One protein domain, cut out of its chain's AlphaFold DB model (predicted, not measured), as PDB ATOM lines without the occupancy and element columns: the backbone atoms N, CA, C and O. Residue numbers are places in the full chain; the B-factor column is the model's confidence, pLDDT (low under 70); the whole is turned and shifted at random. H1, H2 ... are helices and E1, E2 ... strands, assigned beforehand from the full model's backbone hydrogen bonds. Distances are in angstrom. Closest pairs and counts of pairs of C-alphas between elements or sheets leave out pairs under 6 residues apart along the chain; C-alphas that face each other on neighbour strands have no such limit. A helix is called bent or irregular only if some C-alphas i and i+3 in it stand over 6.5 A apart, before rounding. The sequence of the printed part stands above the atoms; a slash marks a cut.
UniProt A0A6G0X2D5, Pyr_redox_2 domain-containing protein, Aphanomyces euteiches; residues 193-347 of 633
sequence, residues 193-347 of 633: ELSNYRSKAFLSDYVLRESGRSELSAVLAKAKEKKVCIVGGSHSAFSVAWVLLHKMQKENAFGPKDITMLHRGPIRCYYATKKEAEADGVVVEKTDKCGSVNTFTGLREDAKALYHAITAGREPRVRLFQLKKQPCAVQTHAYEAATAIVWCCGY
ATOM      1  N   GLU A 193      30.830 -35.300 -30.286       87.69
ATOM      2  CA  GLU A 193      31.731 -36.466 -30.259       87.69
ATOM      3  C   GLU A 193      31.839 -37.148 -28.883       87.69
ATOM      4  O   GLU A 193      32.212 -38.315 -28.803       87.69
ATOM      5  N   LEU A 194      31.484 -36.451 -27.797       92.19
ATOM      6  CA  LEU A 194      31.462 -37.007 -26.442       92.19
ATOM      7  C   LEU A 194      30.069 -37.485 -26.009       92.19
ATOM      8  O   LEU A 194      29.888 -37.849 -24.849       92.19
ATOM      9  N   SER A 195      29.091 -37.526 -26.920       92.56
ATOM     10  CA  SER A 195      27.724 -38.001 -26.647       92.56
ATOM     11  C   SER A 195      27.696 -39.380 -25.974       92.56
ATOM     12  O   SER A 195      27.078 -39.528 -24.920       92.56
ATOM     13  N   ASN A 196      28.459 -40.343 -26.496       94.06
ATOM     14  CA  ASN A 196      28.581 -41.699 -25.935       94.06
ATOM     15  C   ASN A 196      29.313 -41.760 -24.583       94.06
ATOM     16  O   ASN A 196      29.272 -42.778 -23.899       94.06
ATOM     17  N   TYR A 197      29.985 -40.680 -24.183       95.75
ATOM     18  CA  TYR A 197      30.768 -40.609 -22.950       95.75
ATOM     19  C   TYR A 197      30.209 -39.587 -21.955       95.75
ATOM     20  O   TYR A 197      30.877 -39.258 -20.976       95.75
ATOM     21  N   ARG A 198      28.987 -39.087 -22.182       94.62
ATOM     22  CA  ARG A 198      28.401 -37.967 -21.430       94.62
ATOM     23  C   ARG A 198      28.380 -38.187 -19.917       94.62
ATOM     24  O   ARG A 198      28.615 -37.240 -19.179       94.62
ATOM     25  N   SER A 199      28.164 -39.421 -19.459       95.25
ATOM     26  CA  SER A 199      28.144 -39.780 -18.031       95.25
ATOM     27  C   SER A 199      29.495 -39.637 -17.325       95.25
ATOM     28  O   SER A 199      29.537 -39.588 -16.100       95.25
ATOM     29  N   LYS A 200      30.595 -39.571 -18.082       96.31
ATOM     30  CA  LYS A 200      31.959 -39.404 -17.565       96.31
ATOM     31  C   LYS A 200      32.683 -38.196 -18.154       96.31
ATOM     32  O   LYS A 200      33.900 -38.083 -18.007       96.31
ATOM     33  N   ALA A 201      31.964 -37.319 -18.851       97.75
ATOM     34  CA  ALA A 201      32.528 -36.151 -19.504       97.75
ATOM     35  C   ALA A 201      32.290 -34.890 -18.667       97.75
ATOM     36  O   ALA A 201      31.171 -34.586 -18.268       97.75
ATOM     37  N   PHE A 202      33.355 -34.128 -18.464       98.38
ATOM     38  CA  PHE A 202      33.383 -32.888 -17.706       98.38
ATOM     39  C   PHE A 202      33.880 -31.747 -18.591       98.38
ATOM     40  O   PHE A 202      34.661 -31.950 -19.522       98.38
ATOM     41  N   LEU A 203      33.461 -30.525 -18.277       97.81
ATOM     42  CA  LEU A 203      33.981 -29.309 -18.900       97.81
ATOM     43  C   LEU A 203      35.075 -28.712 -18.015       97.81
ATOM     44  O   LEU A 203      34.944 -28.698 -16.789       97.81
ATOM     45  N   SER A 204      36.142 -28.195 -18.627       97.75
ATOM     46  CA  SER A 204      37.248 -27.583 -17.881       97.75
ATOM     47  C   SER A 204      36.796 -26.443 -16.971       97.75
ATOM     48  O   SER A 204      37.257 -26.352 -15.842       97.75
ATOM     49  N   ASP A 205      35.843 -25.630 -17.417       96.25
ATOM     50  CA  ASP A 205      35.279 -24.514 -16.666       96.25
ATOM     51  C   ASP A 205      34.687 -24.946 -15.318       96.25
ATOM     52  O   ASP A 205      34.817 -24.253 -14.312       96.25
ATOM     53  N   TYR A 206      34.064 -26.123 -15.297       97.62
ATOM     54  CA  TYR A 206      33.480 -26.697 -14.096       97.62
ATOM     55  C   TYR A 206      34.554 -27.337 -13.208       97.62
ATOM     56  O   TYR A 206      34.615 -27.062 -12.013       97.62
ATOM     57  N   VAL A 207      35.456 -28.135 -13.792       98.06
ATOM     58  CA  VAL A 207      36.535 -28.838 -13.065       98.06
ATOM     59  C   VAL A 207      37.535 -27.877 -12.419       98.06
ATOM     60  O   VAL A 207      38.116 -28.188 -11.381       98.06
ATOM     61  N   LEU A 208      37.740 -26.704 -13.015       97.94
ATOM     62  CA  LEU A 208      38.621 -25.665 -12.487       97.94
ATOM     63  C   LEU A 208      37.987 -24.852 -11.349       97.94
ATOM     64  O   LEU A 208      38.618 -23.908 -10.876       97.94
ATOM     65  N   ARG A 209      36.783 -25.213 -10.894       97.69
ATOM     66  CA  ARG A 209      36.096 -24.658  -9.722       97.69
ATOM     67  C   ARG A 209      35.889 -25.744  -8.670       97.69
ATOM     68  O   ARG A 209      35.954 -26.937  -8.960       97.69
ATOM     69  N   GLU A 210      35.658 -25.331  -7.429       96.44
ATOM     70  CA  GLU A 210      35.656 -26.253  -6.288       96.44
ATOM     71  C   GLU A 210      34.565 -27.334  -6.369       96.44
ATOM     72  O   GLU A 210      34.817 -28.490  -6.022       96.44
ATOM     73  N   SER A 211      33.383 -26.984  -6.885       96.62
ATOM     74  CA  SER A 211      32.275 -27.921  -7.106       96.62
ATOM     75  C   SER A 211      32.654 -29.020  -8.100       96.62
ATOM     76  O   SER A 211      32.620 -30.201  -7.750       96.62
ATOM     77  N   GLY A 212      33.103 -28.650  -9.301       97.50
ATOM     78  CA  GLY A 212      33.475 -29.625 -10.323       97.50
ATOM     79  C   GLY A 212      34.737 -30.411  -9.989       97.50
ATOM     80  O   GLY A 212      34.803 -31.605 -10.288       97.50
ATOM     81  N   ARG A 213      35.714 -29.806  -9.297       97.62
ATOM     82  CA  ARG A 213      36.861 -30.543  -8.742       97.62
ATOM     83  C   ARG A 213      36.396 -31.625  -7.770       97.62
ATOM     84  O   ARG A 213      36.856 -32.763  -7.856       97.62
ATOM     85  N   SER A 214      35.508 -31.276  -6.840       96.88
ATOM     86  CA  SER A 214      35.014 -32.200  -5.815       96.88
ATOM     87  C   SER A 214      34.204 -33.343  -6.421       96.88
ATOM     88  O   SER A 214      34.400 -34.497  -6.044       96.88
ATOM     89  N   GLU A 215      33.359 -33.049  -7.409       97.12
ATOM     90  CA  GLU A 215      32.598 -34.065  -8.136       97.12
ATOM     91  C   GLU A 215      33.514 -35.024  -8.905       97.12
ATOM     92  O   GLU A 215      33.412 -36.242  -8.748       97.12
ATOM     93  N   LEU A 216      34.486 -34.493  -9.656       97.44
ATOM     94  CA  LEU A 216      35.483 -35.309 -10.350       97.44
ATOM     95  C   LEU A 216      36.297 -36.167  -9.367       97.44
ATOM     96  O   LEU A 216      36.549 -37.344  -9.621       97.44
ATOM     97  N   SER A 217      36.667 -35.605  -8.213       96.50
ATOM     98  CA  SER A 217      37.343 -36.322  -7.124       96.50
ATOM     99  C   SER A 217      36.496 -37.482  -6.594       96.50
ATOM    100  O   SER A 217      37.025 -38.569  -6.367       96.50
ATOM    101  N   ALA A 218      35.185 -37.294  -6.434       95.44
ATOM    102  CA  ALA A 218      34.279 -38.347  -5.983       95.44
ATOM    103  C   ALA A 218      34.109 -39.465  -7.027       95.44
ATOM    104  O   ALA A 218      34.049 -40.639  -6.659       95.44
ATOM    105  N   VAL A 219      34.065 -39.120  -8.319       95.75
ATOM    106  CA  VAL A 219      34.030 -40.104  -9.416       95.75
ATOM    107  C   VAL A 219      35.304 -40.948  -9.426       95.75
ATOM    108  O   VAL A 219      35.228 -42.175  -9.474       95.75
ATOM    109  N   LEU A 220      36.471 -40.311  -9.312       96.31
ATOM    110  CA  LEU A 220      37.761 -41.007  -9.304       96.31
ATOM    111  C   LEU A 220      37.950 -41.898  -8.069       96.31
ATOM    112  O   LEU A 220      38.481 -42.998  -8.199       96.31
ATOM    113  N   ALA A 221      37.467 -41.473  -6.900       94.31
ATOM    114  CA  ALA A 221      37.600 -42.238  -5.659       94.31
ATOM    115  C   ALA A 221      36.814 -43.561  -5.685       94.31
ATOM    116  O   ALA A 221      37.209 -44.530  -5.041       94.31
ATOM    117  N   LYS A 222      35.705 -43.611  -6.435       94.12
ATOM    118  CA  LYS A 222      34.864 -44.809  -6.595       94.12
ATOM    119  C   LYS A 222      35.353 -45.746  -7.699       94.12
ATOM    120  O   LYS A 222      34.889 -46.881  -7.788       94.12
ATOM    121  N   ALA A 223      36.235 -45.273  -8.572       94.31
ATOM    122  CA  ALA A 223      36.658 -46.025  -9.735       94.31
ATOM    123  C   ALA A 223      37.783 -47.008  -9.401       94.31
ATOM    124  O   ALA A 223      38.705 -46.703  -8.645       94.31
ATOM    125  N   LYS A 224      37.738 -48.186 -10.033       91.38
ATOM    126  CA  LYS A 224      38.803 -49.194  -9.926       91.38
ATOM    127  C   LYS A 224      40.136 -48.667 -10.465       91.38
ATOM    128  O   LYS A 224      41.188 -48.952  -9.902       91.38
ATOM    129  N   GLU A 225      40.080 -47.898 -11.549       92.12
ATOM    130  CA  GLU A 225      41.230 -47.231 -12.158       92.12
ATOM    131  C   GLU A 225      41.015 -45.715 -12.151       92.12
ATOM    132  O   GLU A 225      39.896 -45.235 -12.326       92.12
ATOM    133  N   LYS A 226      42.088 -44.942 -11.975       94.38
ATOM    134  CA  LYS A 226      42.037 -43.473 -11.874       94.38
ATOM    135  C   LYS A 226      42.558 -42.820 -13.145       94.38
ATOM    136  O   LYS A 226      43.432 -41.963 -13.105       94.38
ATOM    137  N   LYS A 227      42.050 -43.254 -14.298       97.69
ATOM    138  CA  LYS A 227      42.504 -42.749 -15.596       97.69
ATOM    139  C   LYS A 227      41.698 -41.529 -16.012       97.69
ATOM    140  O   LYS A 227      40.470 -41.576 -16.030       97.69
ATOM    141  N   VAL A 228      42.378 -40.453 -16.394       98.62
ATOM    142  CA  VAL A 228      41.731 -39.228 -16.888       98.62
ATOM    143  C   VAL A 228      42.219 -38.916 -18.294       98.62
ATOM    144  O   VAL A 228      43.421 -38.905 -18.553       98.62
ATOM    145  N   CYS A 229      41.288 -38.633 -19.204       98.62
ATOM    146  CA  CYS A 229      41.589 -38.119 -20.535       98.62
ATOM    147  C   CYS A 229      41.248 -36.626 -20.607       98.62
ATOM    148  O   CYS A 229      40.093 -36.242 -20.490       98.62
ATOM    149  N   ILE A 230      42.235 -35.773 -20.837       98.69
ATOM    150  CA  ILE A 230      42.063 -34.335 -21.048       98.69
ATOM    151  C   ILE A 230      42.135 -34.065 -22.550       98.69
ATOM    152  O   ILE A 230      43.077 -34.497 -23.212       98.69
ATOM    153  N   VAL A 231      41.171 -33.326 -23.091       97.44
ATOM    154  CA  VAL A 231      41.150 -32.953 -24.511       97.44
ATOM    155  C   VAL A 231      41.413 -31.462 -24.651       97.44
ATOM    156  O   VAL A 231      40.594 -30.640 -24.252       97.44
ATOM    157  N   GLY A 232      42.573 -31.110 -25.198       95.50
ATOM    158  CA  GLY A 232      43.043 -29.739 -25.370       95.50
ATOM    159  C   GLY A 232      44.559 -29.622 -25.194       95.50
ATOM    160  O   GLY A 232      45.184 -30.414 -24.495       95.50
ATOM    161  N   GLY A 233      45.160 -28.615 -25.836       94.62
ATOM    162  CA  GLY A 233      46.608 -28.344 -25.792       94.62
ATOM    163  C   GLY A 233      46.977 -26.931 -25.330       94.62
ATOM    164  O   GLY A 233      48.111 -26.509 -25.530       94.62
ATOM    165  N   SER A 234      46.018 -26.199 -24.761       93.25
ATOM    166  CA  SER A 234      46.160 -24.798 -24.340       93.25
ATOM    167  C   SER A 234      46.079 -24.664 -22.817       93.25
ATOM    168  O   SER A 234      45.916 -25.659 -22.111       93.25
ATOM    169  N   HIS A 235      46.157 -23.429 -22.307       94.06
ATOM    170  CA  HIS A 235      46.151 -23.105 -20.872       94.06
ATOM    171  C   HIS A 235      45.144 -23.903 -20.040       94.06
ATOM    172  O   HIS A 235      45.564 -24.587 -19.116       94.06
ATOM    173  N   SER A 236      43.852 -23.910 -20.391       95.12
ATOM    174  CA  SER A 236      42.826 -24.617 -19.605       95.12
ATOM    175  C   SER A 236      43.111 -26.114 -19.435       95.12
ATOM    176  O   SER A 236      42.885 -26.653 -18.356       95.12
ATOM    177  N   ALA A 237      43.658 -26.784 -20.456       97.94
ATOM    178  CA  ALA A 237      43.998 -28.207 -20.380       97.94
ATOM    179  C   ALA A 237      45.147 -28.466 -19.395       97.94
ATOM    180  O   ALA A 237      45.092 -29.400 -18.594       97.94
ATOM    181  N   PHE A 238      46.169 -27.608 -19.415       98.25
ATOM    182  CA  PHE A 238      47.285 -27.688 -18.475       98.25
ATOM    183  C   PHE A 238      46.885 -27.283 -17.059       98.25
ATOM    184  O   PHE A 238      47.356 -27.896 -16.107       98.25
ATOM    185  N   SER A 239      45.973 -26.324 -16.905       97.75
ATOM    186  CA  SER A 239      45.394 -25.973 -15.608       97.75
ATOM    187  C   SER A 239      44.611 -27.141 -15.006       97.75
ATOM    188  O   SER A 239      44.764 -27.422 -13.821       97.75
ATOM    189  N   VAL A 240      43.828 -27.872 -15.813       98.56
ATOM    190  CA  VAL A 240      43.133 -29.089 -15.355       98.56
ATOM    191  C   VAL A 240      44.147 -30.143 -14.922       98.56
ATOM    192  O   VAL A 240      44.038 -30.667 -13.817       98.56
ATOM    193  N   ALA A 241      45.165 -30.423 -15.743       98.50
ATOM    194  CA  ALA A 241      46.220 -31.368 -15.377       98.50
ATOM    195  C   ALA A 241      46.922 -30.952 -14.071       98.50
ATOM    196  O   ALA A 241      47.129 -31.778 -13.186       98.50
ATOM    197  N   TRP A 242      47.225 -29.664 -13.908       97.88
ATOM    198  CA  TRP A 242      47.825 -29.133 -12.691       97.88
ATOM    199  C   TRP A 242      46.919 -29.326 -11.466       97.88
ATOM    200  O   TRP A 242      47.404 -29.788 -10.433       97.88
ATOM    201  N   VAL A 243      45.611 -29.060 -11.580       97.75
ATOM    202  CA  VAL A 243      44.624 -29.311 -10.510       97.75
ATOM    203  C   VAL A 243      44.583 -30.792 -10.142       97.75
ATOM    204  O   VAL A 243      44.638 -31.117  -8.956       97.75
ATOM    205  N   LEU A 244      44.562 -31.690 -11.130       97.81
ATOM    206  CA  LEU A 244      44.578 -33.135 -10.891       97.81
ATOM    207  C   LEU A 244      45.832 -33.583 -10.127       97.81
ATOM    208  O   LEU A 244      45.759 -34.434  -9.245       97.81
ATOM    209  N   LEU A 245      46.985 -32.991 -10.432       96.81
ATOM    210  CA  LEU A 245      48.257 -33.366  -9.818       96.81
ATOM    211  C   LEU A 245      48.459 -32.787  -8.409       96.81
ATOM    212  O   LEU A 245      49.147 -33.418  -7.607       96.81
ATOM    213  N   HIS A 246      47.895 -31.609  -8.112       94.69
ATOM    214  CA  HIS A 246      48.233 -30.835  -6.906       94.69
ATOM    215  C   HIS A 246      47.064 -30.586  -5.949       94.69
ATOM    216  O   HIS A 246      47.295 -30.279  -4.782       94.69
ATOM    217  N   LYS A 247      45.815 -30.678  -6.419       94.12
ATOM    218  CA  LYS A 247      44.615 -30.307  -5.646       94.12
ATOM    219  C   LYS A 247      43.615 -31.450  -5.468       94.12
ATOM    220  O   LYS A 247      42.490 -31.231  -5.014       94.12
ATOM    221  N   MET A 248      44.009 -32.674  -5.798       91.75
ATOM    222  CA  MET A 248      43.200 -33.865  -5.544       91.75
ATOM    223  C   MET A 248      43.476 -34.432  -4.153       91.75
ATOM    224  O   MET A 248      44.549 -34.241  -3.583       91.75
ATOM    225  N   GLN A 249      42.482 -35.127  -3.600       86.12
ATOM    226  CA  GLN A 249      42.634 -35.856  -2.341       86.12
ATOM    227  C   GLN A 249      43.680 -36.975  -2.491       86.12
ATOM    228  O   GLN A 249      43.914 -37.463  -3.599       86.12
ATOM    229  N   LYS A 250      44.312 -37.398  -1.387       83.31
ATOM    230  CA  LYS A 250      45.386 -38.413  -1.420       83.31
ATOM    231  C   LYS A 250      44.902 -39.742  -1.994       83.31
ATOM    232  O   LYS A 250      45.644 -40.425  -2.695       83.31
ATOM    233  N   GLU A 251      43.644 -40.072  -1.744       84.50
ATOM    234  CA  GLU A 251      42.963 -41.256  -2.251       84.50
ATOM    235  C   GLU A 251      42.868 -41.231  -3.776       84.50
ATOM    236  O   GLU A 251      42.745 -42.284  -4.377       84.50
ATOM    237  N   ASN A 252      43.011 -40.071  -4.421       87.69
ATOM    238  CA  ASN A 252      43.020 -39.894  -5.871       87.69
ATOM    239  C   ASN A 252      44.430 -39.726  -6.453       87.69
ATOM    240  O   ASN A 252      44.597 -39.132  -7.515       87.69
ATOM    241  N   ALA A 253      45.455 -40.250  -5.775       90.50
ATOM    242  CA  ALA A 253      46.812 -40.255  -6.303       90.50
ATOM    243  C   ALA A 253      46.886 -40.979  -7.659       90.50
ATOM    244  O   ALA A 253      46.423 -42.112  -7.804       90.50
ATOM    245  N   PHE A 254      47.501 -40.308  -8.633       95.81
ATOM    246  CA  PHE A 254      47.733 -40.819  -9.980       95.81
ATOM    247  C   PHE A 254      49.077 -41.544 -10.065       95.81
ATOM    248  O   PHE A 254      50.102 -41.020  -9.616       95.81
ATOM    249  N   GLY A 255      49.073 -42.725 -10.672       95.56
ATOM    250  CA  GLY A 255      50.263 -43.454 -11.075       95.56
ATOM    251  C   GLY A 255      50.819 -42.976 -12.424       95.56
ATOM    252  O   GLY A 255      50.268 -42.077 -13.073       95.56
ATOM    253  N   PRO A 256      51.949 -43.555 -12.869       96.81
ATOM    254  CA  PRO A 256      52.533 -43.241 -14.166       96.81
ATOM    255  C   PRO A 256      51.527 -43.438 -15.306       96.81
ATOM    256  O   PRO A 256      50.918 -44.497 -15.422       96.81
ATOM    257  N   LYS A 257      51.431 -42.450 -16.204       96.81
ATOM    258  CA  LYS A 257      50.588 -42.466 -17.413       96.81
ATOM    259  C   LYS A 257      49.067 -42.530 -17.182       96.81
ATOM    260  O   LYS A 257      48.341 -42.768 -18.154       96.81
ATOM    261  N   ASP A 258      48.580 -42.295 -15.966       97.94
ATOM    262  CA  ASP A 258      47.140 -42.286 -15.675       97.94
ATOM    263  C   ASP A 258      46.417 -41.066 -16.265       97.94
ATOM    264  O   ASP A 258      45.228 -41.138 -16.578       97.94
ATOM    265  N   ILE A 259      47.128 -39.958 -16.488       98.62
ATOM    266  CA  ILE A 259      46.577 -38.763 -17.130       98.62
ATOM    267  C   ILE A 259      47.026 -38.731 -18.591       98.62
ATOM    268  O   ILE A 259      48.213 -38.655 -18.909       98.62
ATOM    269  N   THR A 260      46.065 -38.771 -19.507       98.62
ATOM    270  CA  THR A 260      46.289 -38.692 -20.953       98.62
ATOM    271  C   THR A 260      45.811 -37.347 -21.469       98.62
ATOM    272  O   THR A 260      44.647 -37.023 -21.287       98.62
ATOM    273  N   MET A 261      46.665 -36.579 -22.139       98.56
ATOM    274  CA  MET A 261      46.271 -35.332 -22.796       98.56
ATOM    275  C   MET A 261      46.297 -35.501 -24.313       98.56
ATOM    276  O   MET A 261      47.333 -35.837 -24.886       98.56
ATOM    277  N   LEU A 262      45.165 -35.247 -24.962       97.81
ATOM    278  CA  LEU A 262      45.009 -35.275 -26.413       97.81
ATOM    279  C   LEU A 262      44.972 -33.842 -26.949       97.81
ATOM    280  O   LEU A 262      44.174 -33.029 -26.488       97.81
ATOM    281  N   HIS A 263      45.794 -33.519 -27.946       95.75
ATOM    282  CA  HIS A 263      45.835 -32.178 -28.536       95.75
ATOM    283  C   HIS A 263      46.026 -32.222 -30.054       95.75
ATOM    284  O   HIS A 263      46.654 -33.130 -30.582       95.75
ATOM    285  N   ARG A 264      45.489 -31.239 -30.786       92.19
ATOM    286  CA  ARG A 264      45.529 -31.234 -32.266       92.19
ATOM    287  C   ARG A 264      46.811 -30.646 -32.867       92.19
ATOM    288  O   ARG A 264      47.282 -31.079 -33.914       92.19
ATOM    289  N   GLY A 265      47.375 -29.634 -32.213       90.62
ATOM    290  CA  GLY A 265      48.493 -28.838 -32.727       90.62
ATOM    291  C   GLY A 265      49.708 -28.860 -31.803       90.62
ATOM    292  O   GLY A 265      49.612 -29.405 -30.702       90.62
ATOM    293  N   PRO A 266      50.838 -28.270 -32.223       91.00
ATOM    294  CA  PRO A 266      51.996 -28.107 -31.353       91.00
ATOM    295  C   PRO A 266      51.632 -27.262 -30.128       91.00
ATOM    296  O   PRO A 266      50.915 -26.265 -30.237       91.00
ATOM    297  N   ILE A 267      52.145 -27.662 -28.967       93.81
ATOM    298  CA  ILE A 267      51.990 -26.921 -27.714       93.81
ATOM    299  C   ILE A 267      53.061 -25.837 -27.683       93.81
ATOM    300  O   ILE A 267      54.230 -26.108 -27.948       93.81
ATOM    301  N   ARG A 268      52.656 -24.601 -27.398       92.62
ATOM    302  CA  ARG A 268      53.532 -23.426 -27.451       92.62
ATOM    303  C   ARG A 268      53.660 -22.810 -26.076       92.62
ATOM    304  O   ARG A 268      52.676 -22.740 -25.349       92.62
ATOM    305  N   CYS A 269      54.841 -22.308 -25.751       95.12
ATOM    306  CA  CYS A 269      55.082 -21.557 -24.525       95.12
ATOM    307  C   CYS A 269      55.302 -20.080 -24.844       95.12
ATOM    308  O   CYS A 269      55.826 -19.738 -25.904       95.12
ATOM    309  N   TYR A 270      54.869 -19.224 -23.925       94.00
ATOM    310  CA  TYR A 270      55.158 -17.800 -23.952       94.00
ATOM    311  C   TYR A 270      56.584 -17.542 -23.467       94.00
ATOM    312  O   TYR A 270      57.061 -18.186 -22.520       94.00
ATOM    313  N   TYR A 271      57.226 -16.554 -24.079       93.56
ATOM    314  CA  TYR A 271      58.526 -16.035 -23.675       93.56
ATOM    315  C   TYR A 271      58.517 -14.516 -23.749       93.56
ATOM    316  O   TYR A 271      57.987 -13.956 -24.708       93.56
ATOM    317  N   ALA A 272      59.116 -13.850 -22.759       91.44
ATOM    318  CA  ALA A 272      59.198 -12.393 -22.770       91.44
ATOM    319  C   ALA A 272      60.192 -11.899 -23.827       91.44
ATOM    320  O   ALA A 272      60.045 -10.795 -24.347       91.44
ATOM    321  N   THR A 273      61.188 -12.727 -24.159       92.62
ATOM    322  CA  THR A 273      62.190 -12.416 -25.179       92.62
ATOM    323  C   THR A 273      62.496 -13.615 -26.071       92.62
ATOM    324  O   THR A 273      62.441 -14.769 -25.638       92.62
ATOM    325  N   LYS A 274      62.925 -13.338 -27.307       93.31
ATOM    326  CA  LYS A 274      63.513 -14.341 -28.210       93.31
ATOM    327  C   LYS A 274      64.648 -15.140 -27.553       93.31
ATOM    328  O   LYS A 274      64.683 -16.357 -27.681       93.31
ATOM    329  N   LYS A 275      65.526 -14.473 -26.799       94.75
ATOM    330  CA  LYS A 275      66.667 -15.108 -26.120       94.75
ATOM    331  C   LYS A 275      66.230 -16.182 -25.119       94.75
ATOM    332  O   LYS A 275      66.858 -17.231 -25.037       94.75
ATOM    333  N   GLU A 276      65.168 -15.926 -24.355       94.75
ATOM    334  CA  GLU A 276      64.614 -16.920 -23.426       94.75
ATOM    335  C   GLU A 276      64.039 -18.131 -24.165       94.75
ATOM    336  O   GLU A 276      64.217 -19.260 -23.720       94.75
ATOM    337  N   ALA A 277      63.371 -17.906 -25.298       94.06
ATOM    338  CA  ALA A 277      62.823 -18.982 -26.116       94.06
ATOM    339  C   ALA A 277      63.931 -19.870 -26.707       94.06
ATOM    340  O   ALA A 277      63.860 -21.093 -26.612       94.06
ATOM    341  N   GLU A 278      64.989 -19.265 -27.248       94.25
ATOM    342  CA  GLU A 278      66.140 -19.994 -27.796       94.25
ATOM    343  C   GLU A 278      66.900 -20.778 -26.717       94.25
ATOM    344  O   GLU A 278      67.335 -21.901 -26.968       94.25
ATOM    345  N   ALA A 279      67.009 -20.234 -25.498       93.69
ATOM    346  CA  ALA A 279      67.598 -20.942 -24.358       93.69
ATOM    347  C   ALA A 279      66.806 -22.206 -23.967       93.69
ATOM    348  O   ALA A 279      67.398 -23.181 -23.504       93.69
ATOM    349  N   ASP A 280      65.495 -22.214 -24.216       91.19
ATOM    350  CA  ASP A 280      64.612 -23.375 -24.057       91.19
ATOM    351  C   ASP A 280      64.587 -24.292 -25.302       91.19
ATOM    352  O   ASP A 280      63.809 -25.247 -25.361       91.19
ATOM    353  N   GLY A 281      65.429 -24.025 -26.307       90.88
ATOM    354  CA  GLY A 281      65.505 -24.802 -27.547       90.88
ATOM    355  C   GLY A 281      64.352 -24.543 -28.521       90.88
ATOM    356  O   GLY A 281      64.135 -25.333 -29.442       90.88
ATOM    357  N   VAL A 282      63.595 -23.459 -28.332       90.38
ATOM    358  CA  VAL A 282      62.517 -23.060 -29.240       90.38
ATOM    359  C   VAL A 282      63.111 -22.311 -30.428       90.38
ATOM    360  O   VAL A 282      63.804 -21.310 -30.267       90.38
ATOM    361  N   VAL A 283      62.793 -22.768 -31.639       88.19
ATOM    362  CA  VAL A 283      63.119 -22.037 -32.868       88.19
ATOM    363  C   VAL A 283      62.176 -20.842 -32.987       88.19
ATOM    364  O   VAL A 283      60.963 -21.007 -33.122       88.19
ATOM    365  N   VAL A 284      62.735 -19.633 -32.918       87.00
ATOM    366  CA  VAL A 284      61.971 -18.383 -32.990       87.00
ATOM    367  C   VAL A 284      62.039 -17.810 -34.398       87.00
ATOM    368  O   VAL A 284      63.017 -17.161 -34.773       87.00
ATOM    369  N   GLU A 285      60.970 -18.012 -35.163       81.31
ATOM    370  CA  GLU A 285      60.814 -17.388 -36.483       81.31
ATOM    371  C   GLU A 285      60.435 -15.906 -36.372       81.31
ATOM    372  O   GLU A 285      60.895 -15.084 -37.164       81.31
ATOM    373  N   LYS A 286      59.591 -15.556 -35.393       81.06
ATOM    374  CA  LYS A 286      59.053 -14.205 -35.199       81.06
ATOM    375  C   LYS A 286      58.845 -13.879 -33.727       81.06
ATOM    376  O   LYS A 286      58.650 -14.768 -32.902       81.06
ATOM    377  N   THR A 287      58.848 -12.584 -33.444       83.62
ATOM    378  CA  THR A 287      58.459 -11.992 -32.164       83.62
ATOM    379  C   THR A 287      57.364 -10.959 -32.403       83.62
ATOM    380  O   THR A 287      57.243 -10.430 -33.513       83.62
ATOM    381  N   ASP A 288      56.602 -10.617 -31.368       80.62
ATOM    382  CA  ASP A 288      55.764  -9.421 -31.409       80.62
ATOM    383  C   ASP A 288      56.605  -8.128 -31.413       80.62
ATOM    384  O   ASP A 288      57.842  -8.148 -31.354       80.62
ATOM    385  N   LYS A 289      55.923  -6.974 -31.482       74.94
ATOM    386  CA  LYS A 289      56.559  -5.644 -31.466       74.94
ATOM    387  C   LYS A 289      57.373  -5.378 -30.188       74.94
ATOM    388  O   LYS A 289      58.289  -4.558 -30.227       74.94
ATOM    389  N   CYS A 290      57.054  -6.059 -29.087       76.25
ATOM    390  CA  CYS A 290      57.746  -5.954 -27.803       76.25
ATOM    391  C   CYS A 290      58.911  -6.955 -27.675       76.25
ATOM    392  O   CYS A 290      59.624  -6.931 -26.673       76.25
ATOM    393  N   GLY A 291      59.123  -7.823 -28.671       84.75
ATOM    394  CA  GLY A 291      60.159  -8.856 -28.661       84.75
ATOM    395  C   GLY A 291      59.753 -10.154 -27.952       84.75
ATOM    396  O   GLY A 291      60.592 -11.048 -27.809       84.75
ATOM    397  N   SER A 292      58.494 -10.272 -27.527       89.12
ATOM    398  CA  SER A 292      57.940 -11.479 -26.913       89.12
ATOM    399  C   SER A 292      57.564 -12.525 -27.965       89.12
ATOM    400  O   SER A 292      57.404 -12.217 -29.145       89.12
ATOM    401  N   VAL A 293      57.467 -13.785 -27.541       90.75
ATOM    402  CA  VAL A 293      57.151 -14.933 -28.402       90.75
ATOM    403  C   VAL A 293      55.887 -15.612 -27.890       90.75
ATOM    404  O   VAL A 293      55.788 -15.928 -26.701       90.75
ATOM    405  N   ASN A 294      54.950 -15.904 -28.793       89.31
ATOM    406  CA  ASN A 294      53.655 -16.525 -28.519       89.31
ATOM    407  C   ASN A 294      52.828 -15.745 -27.482       89.31
ATOM    408  O   ASN A 294      52.249 -16.353 -26.574       89.31
ATOM    409  N   THR A 295      52.749 -14.416 -27.596       87.88
ATOM    410  CA  THR A 295      52.146 -13.547 -26.567       87.88
ATOM    411  C   THR A 295      50.718 -13.947 -26.191       87.88
ATOM    412  O   THR A 295      50.390 -14.022 -25.004       87.88
ATOM    413  N   PHE A 296      49.880 -14.295 -27.167       85.25
ATOM    414  CA  PHE A 296      48.474 -14.643 -26.919       85.25
ATOM    415  C   PHE A 296      48.172 -16.146 -26.984       85.25
ATOM    416  O   PHE A 296      47.102 -16.577 -26.565       85.25
ATOM    417  N   THR A 297      49.102 -16.965 -27.484       86.31
ATOM    418  CA  THR A 297      48.879 -18.411 -27.684       86.31
ATOM    419  C   THR A 297      49.715 -19.300 -26.770       86.31
ATOM    420  O   THR A 297      49.489 -20.505 -26.717       86.31
ATOM    421  N   GLY A 298      50.720 -18.739 -26.097       91.81
ATOM    422  CA  GLY A 298      51.697 -19.489 -25.322       91.81
ATOM    423  C   GLY A 298      51.244 -19.813 -23.899       91.81
ATOM    424  O   GLY A 298      50.670 -18.973 -23.202       91.81
ATOM    425  N   LEU A 299      51.574 -21.020 -23.434       94.94
ATOM    426  CA  LEU A 299      51.524 -21.406 -22.025       94.94
ATOM    427  C   LEU A 299      52.436 -20.503 -21.183       94.94
ATOM    428  O   LEU A 299      53.529 -20.136 -21.609       94.94
ATOM    429  N   ARG A 300      51.990 -20.168 -19.975       94.25
ATOM    430  CA  ARG A 300      52.654 -19.279 -19.005       94.25
ATOM    431  C   ARG A 300      52.676 -19.964 -17.641       94.25
ATOM    432  O   ARG A 300      51.871 -20.868 -17.415       94.25
ATOM    433  N   GLU A 301      53.571 -19.520 -16.766       92.94
ATOM    434  CA  GLU A 301      53.632 -19.916 -15.351       92.94
ATOM    435  C   GLU A 301      53.480 -21.433 -15.127       92.94
ATOM    436  O   GLU A 301      54.193 -22.223 -15.752       92.94
ATOM    437  N   ASP A 302      52.540 -21.851 -14.274       94.81
ATOM    438  CA  ASP A 302      52.310 -23.249 -13.899       94.81
ATOM    439  C   ASP A 302      52.088 -24.164 -15.108       94.81
ATOM    440  O   ASP A 302      52.602 -25.282 -15.147       94.81
ATOM    441  N   ALA A 303      51.372 -23.686 -16.131       96.75
ATOM    442  CA  ALA A 303      51.112 -24.463 -17.338       96.75
ATOM    443  C   ALA A 303      52.394 -24.696 -18.153       96.75
ATOM    444  O   ALA A 303      52.637 -25.809 -18.625       96.75
ATOM    445  N   LYS A 304      53.239 -23.665 -18.282       96.44
ATOM    446  CA  LYS A 304      54.548 -23.765 -18.946       96.44
ATOM    447  C   LYS A 304      55.488 -24.680 -18.159       96.44
ATOM    448  O   LYS A 304      56.103 -25.577 -18.734       96.44
ATOM    449  N   ALA A 305      55.565 -24.496 -16.842       96.19
ATOM    450  CA  ALA A 305      56.391 -25.320 -15.966       96.19
ATOM    451  C   ALA A 305      55.982 -26.800 -16.024       96.19
ATOM    452  O   ALA A 305      56.846 -27.673 -16.152       96.19
ATOM    453  N   LEU A 306      54.675 -27.082 -16.001       97.88
ATOM    454  CA  LEU A 306      54.140 -28.434 -16.128       97.88
ATOM    455  C   LEU A 306      54.470 -29.041 -17.496       97.88
ATOM    456  O   LEU A 306      54.953 -30.170 -17.559       97.88
ATOM    457  N   TYR A 307      54.293 -28.295 -18.589       98.00
ATOM    458  CA  TYR A 307      54.676 -28.760 -19.923       98.00
ATOM    459  C   TYR A 307      56.163 -29.146 -20.007       98.00
ATOM    460  O   TYR A 307      56.498 -30.227 -20.503       98.00
ATOM    461  N   HIS A 308      57.061 -28.321 -19.460       97.25
ATOM    462  CA  HIS A 308      58.488 -28.644 -19.399       97.25
ATOM    463  C   HIS A 308      58.791 -29.850 -18.501       97.25
ATOM    464  O   HIS A 308      59.677 -30.644 -18.810       97.25
ATOM    465  N   ALA A 309      58.074 -30.024 -17.389       98.12
ATOM    466  CA  ALA A 309      58.239 -31.193 -16.528       98.12
ATOM    467  C   ALA A 309      57.827 -32.491 -17.244       98.12
ATOM    468  O   ALA A 309      58.551 -33.483 -17.162       98.12
ATOM    469  N   ILE A 310      56.718 -32.467 -17.988       98.12
ATOM    470  CA  ILE A 310      56.225 -33.615 -18.760       98.12
ATOM    471  C   ILE A 310      57.209 -33.974 -19.877       98.12
ATOM    472  O   ILE A 310      57.641 -35.120 -19.984       98.12
ATOM    473  N   THR A 311      57.620 -32.991 -20.681       96.31
ATOM    474  CA  THR A 311      58.539 -33.211 -21.814       96.31
ATOM    475  C   THR A 311      59.943 -33.634 -21.375       96.31
ATOM    476  O   THR A 311      60.578 -34.438 -22.054       96.31
ATOM    477  N   ALA A 312      60.403 -33.184 -20.205       96.25
ATOM    478  CA  ALA A 312      61.650 -33.649 -19.595       96.25
ATOM    479  C   ALA A 312      61.527 -35.016 -18.885       96.25
ATOM    480  O   ALA A 312      62.518 -35.508 -18.346       96.25
ATOM    481  N   GLY A 313      60.333 -35.619 -18.829       97.00
ATOM    482  CA  GLY A 313      60.076 -36.883 -18.129       97.00
ATOM    483  C   GLY A 313      60.088 -36.787 -16.597       97.00
ATOM    484  O   GLY A 313      60.110 -37.815 -15.925       97.00
ATOM    485  N   ARG A 314      60.073 -35.569 -16.037       97.94
ATOM    486  CA  ARG A 314      60.017 -35.315 -14.585       97.94
ATOM    487  C   ARG A 314      58.607 -35.435 -14.012       97.94
ATOM    488  O   ARG A 314      58.468 -35.602 -12.807       97.94
ATOM    489  N   GLU A 315      57.584 -35.372 -14.859       98.06
ATOM    490  CA  GLU A 315      56.194 -35.642 -14.492       98.06
ATOM    491  C   GLU A 315      55.670 -36.860 -15.278       98.06
ATOM    492  O   GLU A 315      55.095 -36.699 -16.354       98.06
ATOM    493  N   PRO A 316      55.905 -38.098 -14.794       97.88
ATOM    494  CA  PRO A 316      55.585 -39.322 -15.532       97.88
ATOM    495  C   PRO A 316      54.102 -39.716 -15.458       97.88
ATOM    496  O   PRO A 316      53.683 -40.654 -16.141       97.88
ATOM    497  N   ARG A 317      53.299 -39.047 -14.619       98.44
ATOM    498  CA  ARG A 317      51.862 -39.336 -14.468       98.44
ATOM    499  C   ARG A 317      51.053 -38.852 -15.669       98.44
ATOM    500  O   ARG A 317      49.986 -39.396 -15.940       98.44
ATOM    501  N   VAL A 318      51.582 -37.882 -16.417       98.56
ATOM    502  CA  VAL A 318      50.937 -37.294 -17.592       98.56
ATOM    503  C   VAL A 318      51.640 -37.732 -18.876       98.56
ATOM    504  O   VAL A 318      52.865 -37.729 -18.964       98.56
ATOM    505  N   ARG A 319      50.862 -38.065 -19.908       97.56
ATOM    506  CA  ARG A 319      51.349 -38.327 -21.272       97.56
ATOM    507  C   ARG A 319      50.616 -37.457 -22.288       97.56
ATOM    508  O   ARG A 319      49.405 -37.270 -22.179       97.56
ATOM    509  N   LEU A 320      51.346 -36.957 -23.281       97.88
ATOM    510  CA  LEU A 320      50.821 -36.091 -24.339       97.88
ATOM    511  C   LEU A 320      50.717 -36.870 -25.653       97.88
ATOM    512  O   LEU A 320      51.672 -37.538 -26.047       97.88
ATOM    513  N   PHE A 321      49.587 -36.743 -26.346       96.88
ATOM    514  CA  PHE A 321      49.404 -37.251 -27.702       96.88
ATOM    515  C   PHE A 321      48.930 -36.141 -28.632       96.88
ATOM    516  O   PHE A 321      47.833 -35.596 -28.471       96.88
ATOM    517  N   GLN A 322      49.737 -35.865 -29.657       95.81
ATOM    518  CA  GLN A 322      49.332 -34.995 -30.748       95.81
ATOM    519  C   GLN A 322      48.540 -35.788 -31.791       95.81
ATOM    520  O   GLN A 322      49.067 -36.691 -32.441       95.81
ATOM    521  N   LEU A 323      47.282 -35.418 -31.997       92.81
ATOM    522  CA  LEU A 323      46.374 -36.047 -32.945       92.81
ATOM    523  C   LEU A 323      46.273 -35.187 -34.210       92.81
ATOM    524  O   LEU A 323      45.625 -34.143 -34.208       92.81
ATOM    525  N   LYS A 324      46.920 -35.621 -35.299       84.81
ATOM    526  CA  LYS A 324      46.892 -34.913 -36.596       84.81
ATOM    527  C   LYS A 324      45.590 -35.124 -37.380       84.81
ATOM    528  O   LYS A 324      45.256 -34.308 -38.230       84.81
ATOM    529  N   LYS A 325      44.883 -36.227 -37.121       81.50
ATOM    530  CA  LYS A 325      43.585 -36.573 -37.715       81.50
ATOM    531  C   LYS A 325      42.665 -37.070 -36.605       81.50
ATOM    532  O   LYS A 325      43.122 -37.807 -35.732       81.50
ATOM    533  N   GLN A 326      41.405 -36.658 -36.643       74.50
ATOM    534  CA  GLN A 326      40.363 -37.111 -35.724       74.50
ATOM    535  C   GLN A 326      39.078 -37.423 -36.506       74.50
ATOM    536  O   GLN A 326      38.830 -36.749 -37.509       74.50
ATOM    537  N   PRO A 327      38.273 -38.407 -36.065       78.62
ATOM    538  CA  PRO A 327      38.553 -39.347 -34.972       78.62
ATOM    539  C   PRO A 327      39.699 -40.322 -35.311       78.62
ATOM    540  O   PRO A 327      39.992 -40.570 -36.480       78.62
ATOM    541  N   CYS A 328      40.392 -40.859 -34.301       87.69
ATOM    542  CA  CYS A 328      41.440 -41.870 -34.505       87.69
ATOM    543  C   CYS A 328      41.477 -42.910 -33.375       87.69
ATOM    544  O   CYS A 328      41.029 -42.637 -32.265       87.69
ATOM    545  N   ALA A 329      42.070 -44.082 -33.633       91.06
ATOM    546  CA  ALA A 329      42.100 -45.196 -32.677       91.06
ATOM    547  C   ALA A 329      42.687 -44.818 -31.302       91.06
ATOM    548  O   ALA A 329      42.188 -45.266 -30.275       91.06
ATOM    549  N   VAL A 330      43.708 -43.951 -31.268       92.88
ATOM    550  CA  VAL A 330      44.307 -43.459 -30.011       92.88
ATOM    551  C   VAL A 330      43.296 -42.656 -29.192       92.88
ATOM    552  O   VAL A 330      43.239 -42.807 -27.974       92.88
ATOM    553  N   GLN A 331      42.490 -41.822 -29.850       94.75
ATOM    554  CA  GLN A 331      41.442 -41.038 -29.201       94.75
ATOM    555  C   GLN A 331      40.344 -41.943 -28.650       94.75
ATOM    556  O   GLN A 331      40.021 -41.836 -27.472       94.75
ATOM    557  N   THR A 332      39.830 -42.866 -29.468       94.31
ATOM    558  CA  THR A 332      38.805 -43.832 -29.050       94.31
ATOM    559  C   THR A 332      39.277 -44.640 -27.846       94.31
ATOM    560  O   THR A 332      38.601 -44.671 -26.823       94.31
ATOM    561  N   HIS A 333      40.491 -45.192 -27.910       95.44
ATOM    562  CA  HIS A 333      41.060 -45.961 -26.810       95.44
ATOM    563  C   HIS A 333      41.246 -45.119 -25.537       95.44
ATOM    564  O   HIS A 333      40.948 -45.579 -24.437       95.44
ATOM    565  N   ALA A 334      41.714 -43.873 -25.669       96.62
ATOM    566  CA  ALA A 334      41.856 -42.970 -24.530       96.62
ATOM    567  C   ALA A 334      40.499 -42.630 -23.894       96.62
ATOM    568  O   ALA A 334      40.402 -42.590 -22.669       96.62
ATOM    569  N   TYR A 335      39.456 -42.417 -24.700       97.06
ATOM    570  CA  TYR A 335      38.103 -42.156 -24.211       97.06
ATOM    571  C   TYR A 335      37.496 -43.384 -23.530       97.06
ATOM    572  O   TYR A 335      36.921 -43.258 -22.450       97.06
ATOM    573  N   GLU A 336      37.640 -44.574 -24.110       96.12
ATOM    574  CA  GLU A 336      37.133 -45.826 -23.543       96.12
ATOM    575  C   GLU A 336      37.810 -46.167 -22.215       96.12
ATOM    576  O   GLU A 336      37.116 -46.394 -21.224       96.12
ATOM    577  N   ALA A 337      39.144 -46.109 -22.169       96.25
ATOM    578  CA  ALA A 337      39.931 -46.454 -20.988       96.25
ATOM    579  C   ALA A 337      39.850 -45.416 -19.855       96.25
ATOM    580  O   ALA A 337      40.240 -45.714 -18.726       96.25
ATOM    581  N   ALA A 338      39.408 -44.189 -20.139       98.00
ATOM    582  CA  ALA A 338      39.317 -43.143 -19.132       98.00
ATOM    583  C   ALA A 338      38.109 -43.338 -18.210       98.00
ATOM    584  O   ALA A 338      36.982 -43.554 -18.660       98.00
ATOM    585  N   THR A 339      38.342 -43.151 -16.917       98.06
ATOM    586  CA  THR A 339      37.305 -43.012 -15.892       98.06
ATOM    587  C   THR A 339      36.581 -41.681 -16.026       98.06
ATOM    588  O   THR A 339      35.375 -41.619 -15.819       98.06
ATOM    589  N   ALA A 340      37.306 -40.628 -16.404       98.38
ATOM    590  CA  ALA A 340      36.744 -39.312 -16.673       98.38
ATOM    591  C   ALA A 340      37.415 -38.658 -17.884       98.38
ATOM    592  O   ALA A 340      38.625 -38.784 -18.088       98.38
ATOM    593  N   ILE A 341      36.629 -37.931 -18.671       98.62
ATOM    594  CA  ILE A 341      37.087 -37.141 -19.813       98.62
ATOM    595  C   ILE A 341      36.864 -35.667 -19.482       98.62
ATOM    596  O   ILE A 341      35.761 -35.300 -19.098       98.62
ATOM    597  N   VAL A 342      37.872 -34.808 -19.637       98.62
ATOM    598  CA  VAL A 342      37.743 -33.360 -19.416       98.62
ATOM    599  C   VAL A 342      37.964 -32.603 -20.721       98.62
ATOM    600  O   VAL A 342      39.067 -32.589 -21.274       98.62
ATOM    601  N   TRP A 343      36.915 -31.950 -21.212       97.56
ATOM    602  CA  TRP A 343      36.930 -31.159 -22.438       97.56
ATOM    603  C   TRP A 343      37.433 -29.734 -22.178       97.56
ATOM    604  O   TRP A 343      36.838 -28.979 -21.406       97.56
ATOM    605  N   CYS A 344      38.532 -29.366 -22.838       96.31
ATOM    606  CA  CYS A 344      39.265 -28.114 -22.631       96.31
ATOM    607  C   CYS A 344      39.466 -27.329 -23.945       96.31
ATOM    608  O   CYS A 344      40.487 -26.661 -24.123       96.31
ATOM    609  N   CYS A 345      38.523 -27.409 -24.889       91.75
ATOM    610  CA  CYS A 345      38.679 -26.852 -26.242       91.75
ATOM    611  C   CYS A 345      38.168 -25.408 -26.408       91.75
ATOM    612  O   CYS A 345      37.796 -25.003 -27.507       91.75
ATOM    613  N   GLY A 346      38.202 -24.610 -25.337       89.56
ATOM    614  CA  GLY A 346      37.853 -23.186 -25.366       89.56
ATOM    615  C   GLY A 346      36.383 -22.891 -25.068       89.56
ATOM    616  O   GLY A 346      35.665 -23.750 -24.553       89.56
ATOM    617  N   TYR A 347      35.982 -21.650 -25.347       91.19
ATOM    618  CA  TYR A 347      34.679 -21.078 -25.009       91.19
ATOM    619  C   TYR A 347      33.990 -20.506 -26.254       91.19
ATOM    620  O   TYR A 347      34.643 -19.884 -27.102       91.19
TER     621      TYR A 347
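What this domain is: This is residues 193 to 347 of the 633 residues of the protein "Pyr_redox_2 domain-containing protein" of Aphanomyces euteiches (UniProt A0A6G0X2D5). A twisted, fully parallel sheet of five strands forms the core, with helices over both faces: H3, H4 and H6 on one, H1 and H7 on the other, in three layers. Beyond the E4 edge, past H6, an arm with H5 reaches away from this body and makes much of the length. The printed part has 155 residues, with seven named helices and five named strands in the order H1 E1 H2 H3 E2 H4 E3 H5 H6 E4 H7 E5. The sheet's order is E1 E5 E2 E3 E4 and the class is mixed, helices and strands. The whole is compact, with a radius of gyration of the C-alphas of 16.2 A and spans of 49 by 34 by 29 A.

Where its parts are: H1, residues 193 to 200, begins at C-alpha 193 at (31.731, -36.466, -30.259); it is irregular, with C-alphas 196 and 199 8.1 A apart. E1, residues 201 to 203, and H2, residues 204 to 207, follow. H3, residues 210 to 222, is 18.6 A long. E2 is residues 228 to 231. H4, residues 235 to 246, is 16.1 A long. E3, residues 259 to 263, is 13.2 A long. H5 is residues 274 to 279. H6, residues 301 to 311, is 15.6 A long. E4, residues 318 to 322, is 13.5 A long. H7, residues 329 to 337, is 12.0 A long. E5, residues 340 to 343, ends at C-alpha 343 at (36.930, -31.159, -22.438).

How they stand to each other: E1 and E5 are parallel, with N 202 and O 341 2.8 A apart; E5 and E2 have N 229 and O 340 at 2.9 A, E2 and E3 N 230 and O 260 at 2.8 A, and E3 and E4 N 261 and O 319 at 2.8 A. H1 stands up from the sheet at a height over the sheet of 6.5 A. H2 only grazes the sheet. H3, over E1 and E5, and H4, over E2, run along the strands. H7, on the opposite face, runs slantwise to them, at 33 degrees to E2 on the local plane. H4 and H6 touch, about perpendicular at 77 degrees; their closest C-alphas, of Phe 238 and Ala 303, are 5.1 A apart. H5 is not on the sheet and is apart from H6. In H3, H4, H5, H6 and H7 every O i to N i+4 pair is within hydrogen-bond range; H1 has 1 of 4, with 3 of 5 O i to N i+3 pairs, and H2 is too short for an i+4 pair.

The domain as a whole: The two C-alphas farthest apart, of Lys 224 and Lys 289, are 51.7 A apart. The printed part has no cut. The links from H4 to E3 and from H5 to H6 are long. The mean pLDDT of the printed part is 93.8, and no printed residue is under 70.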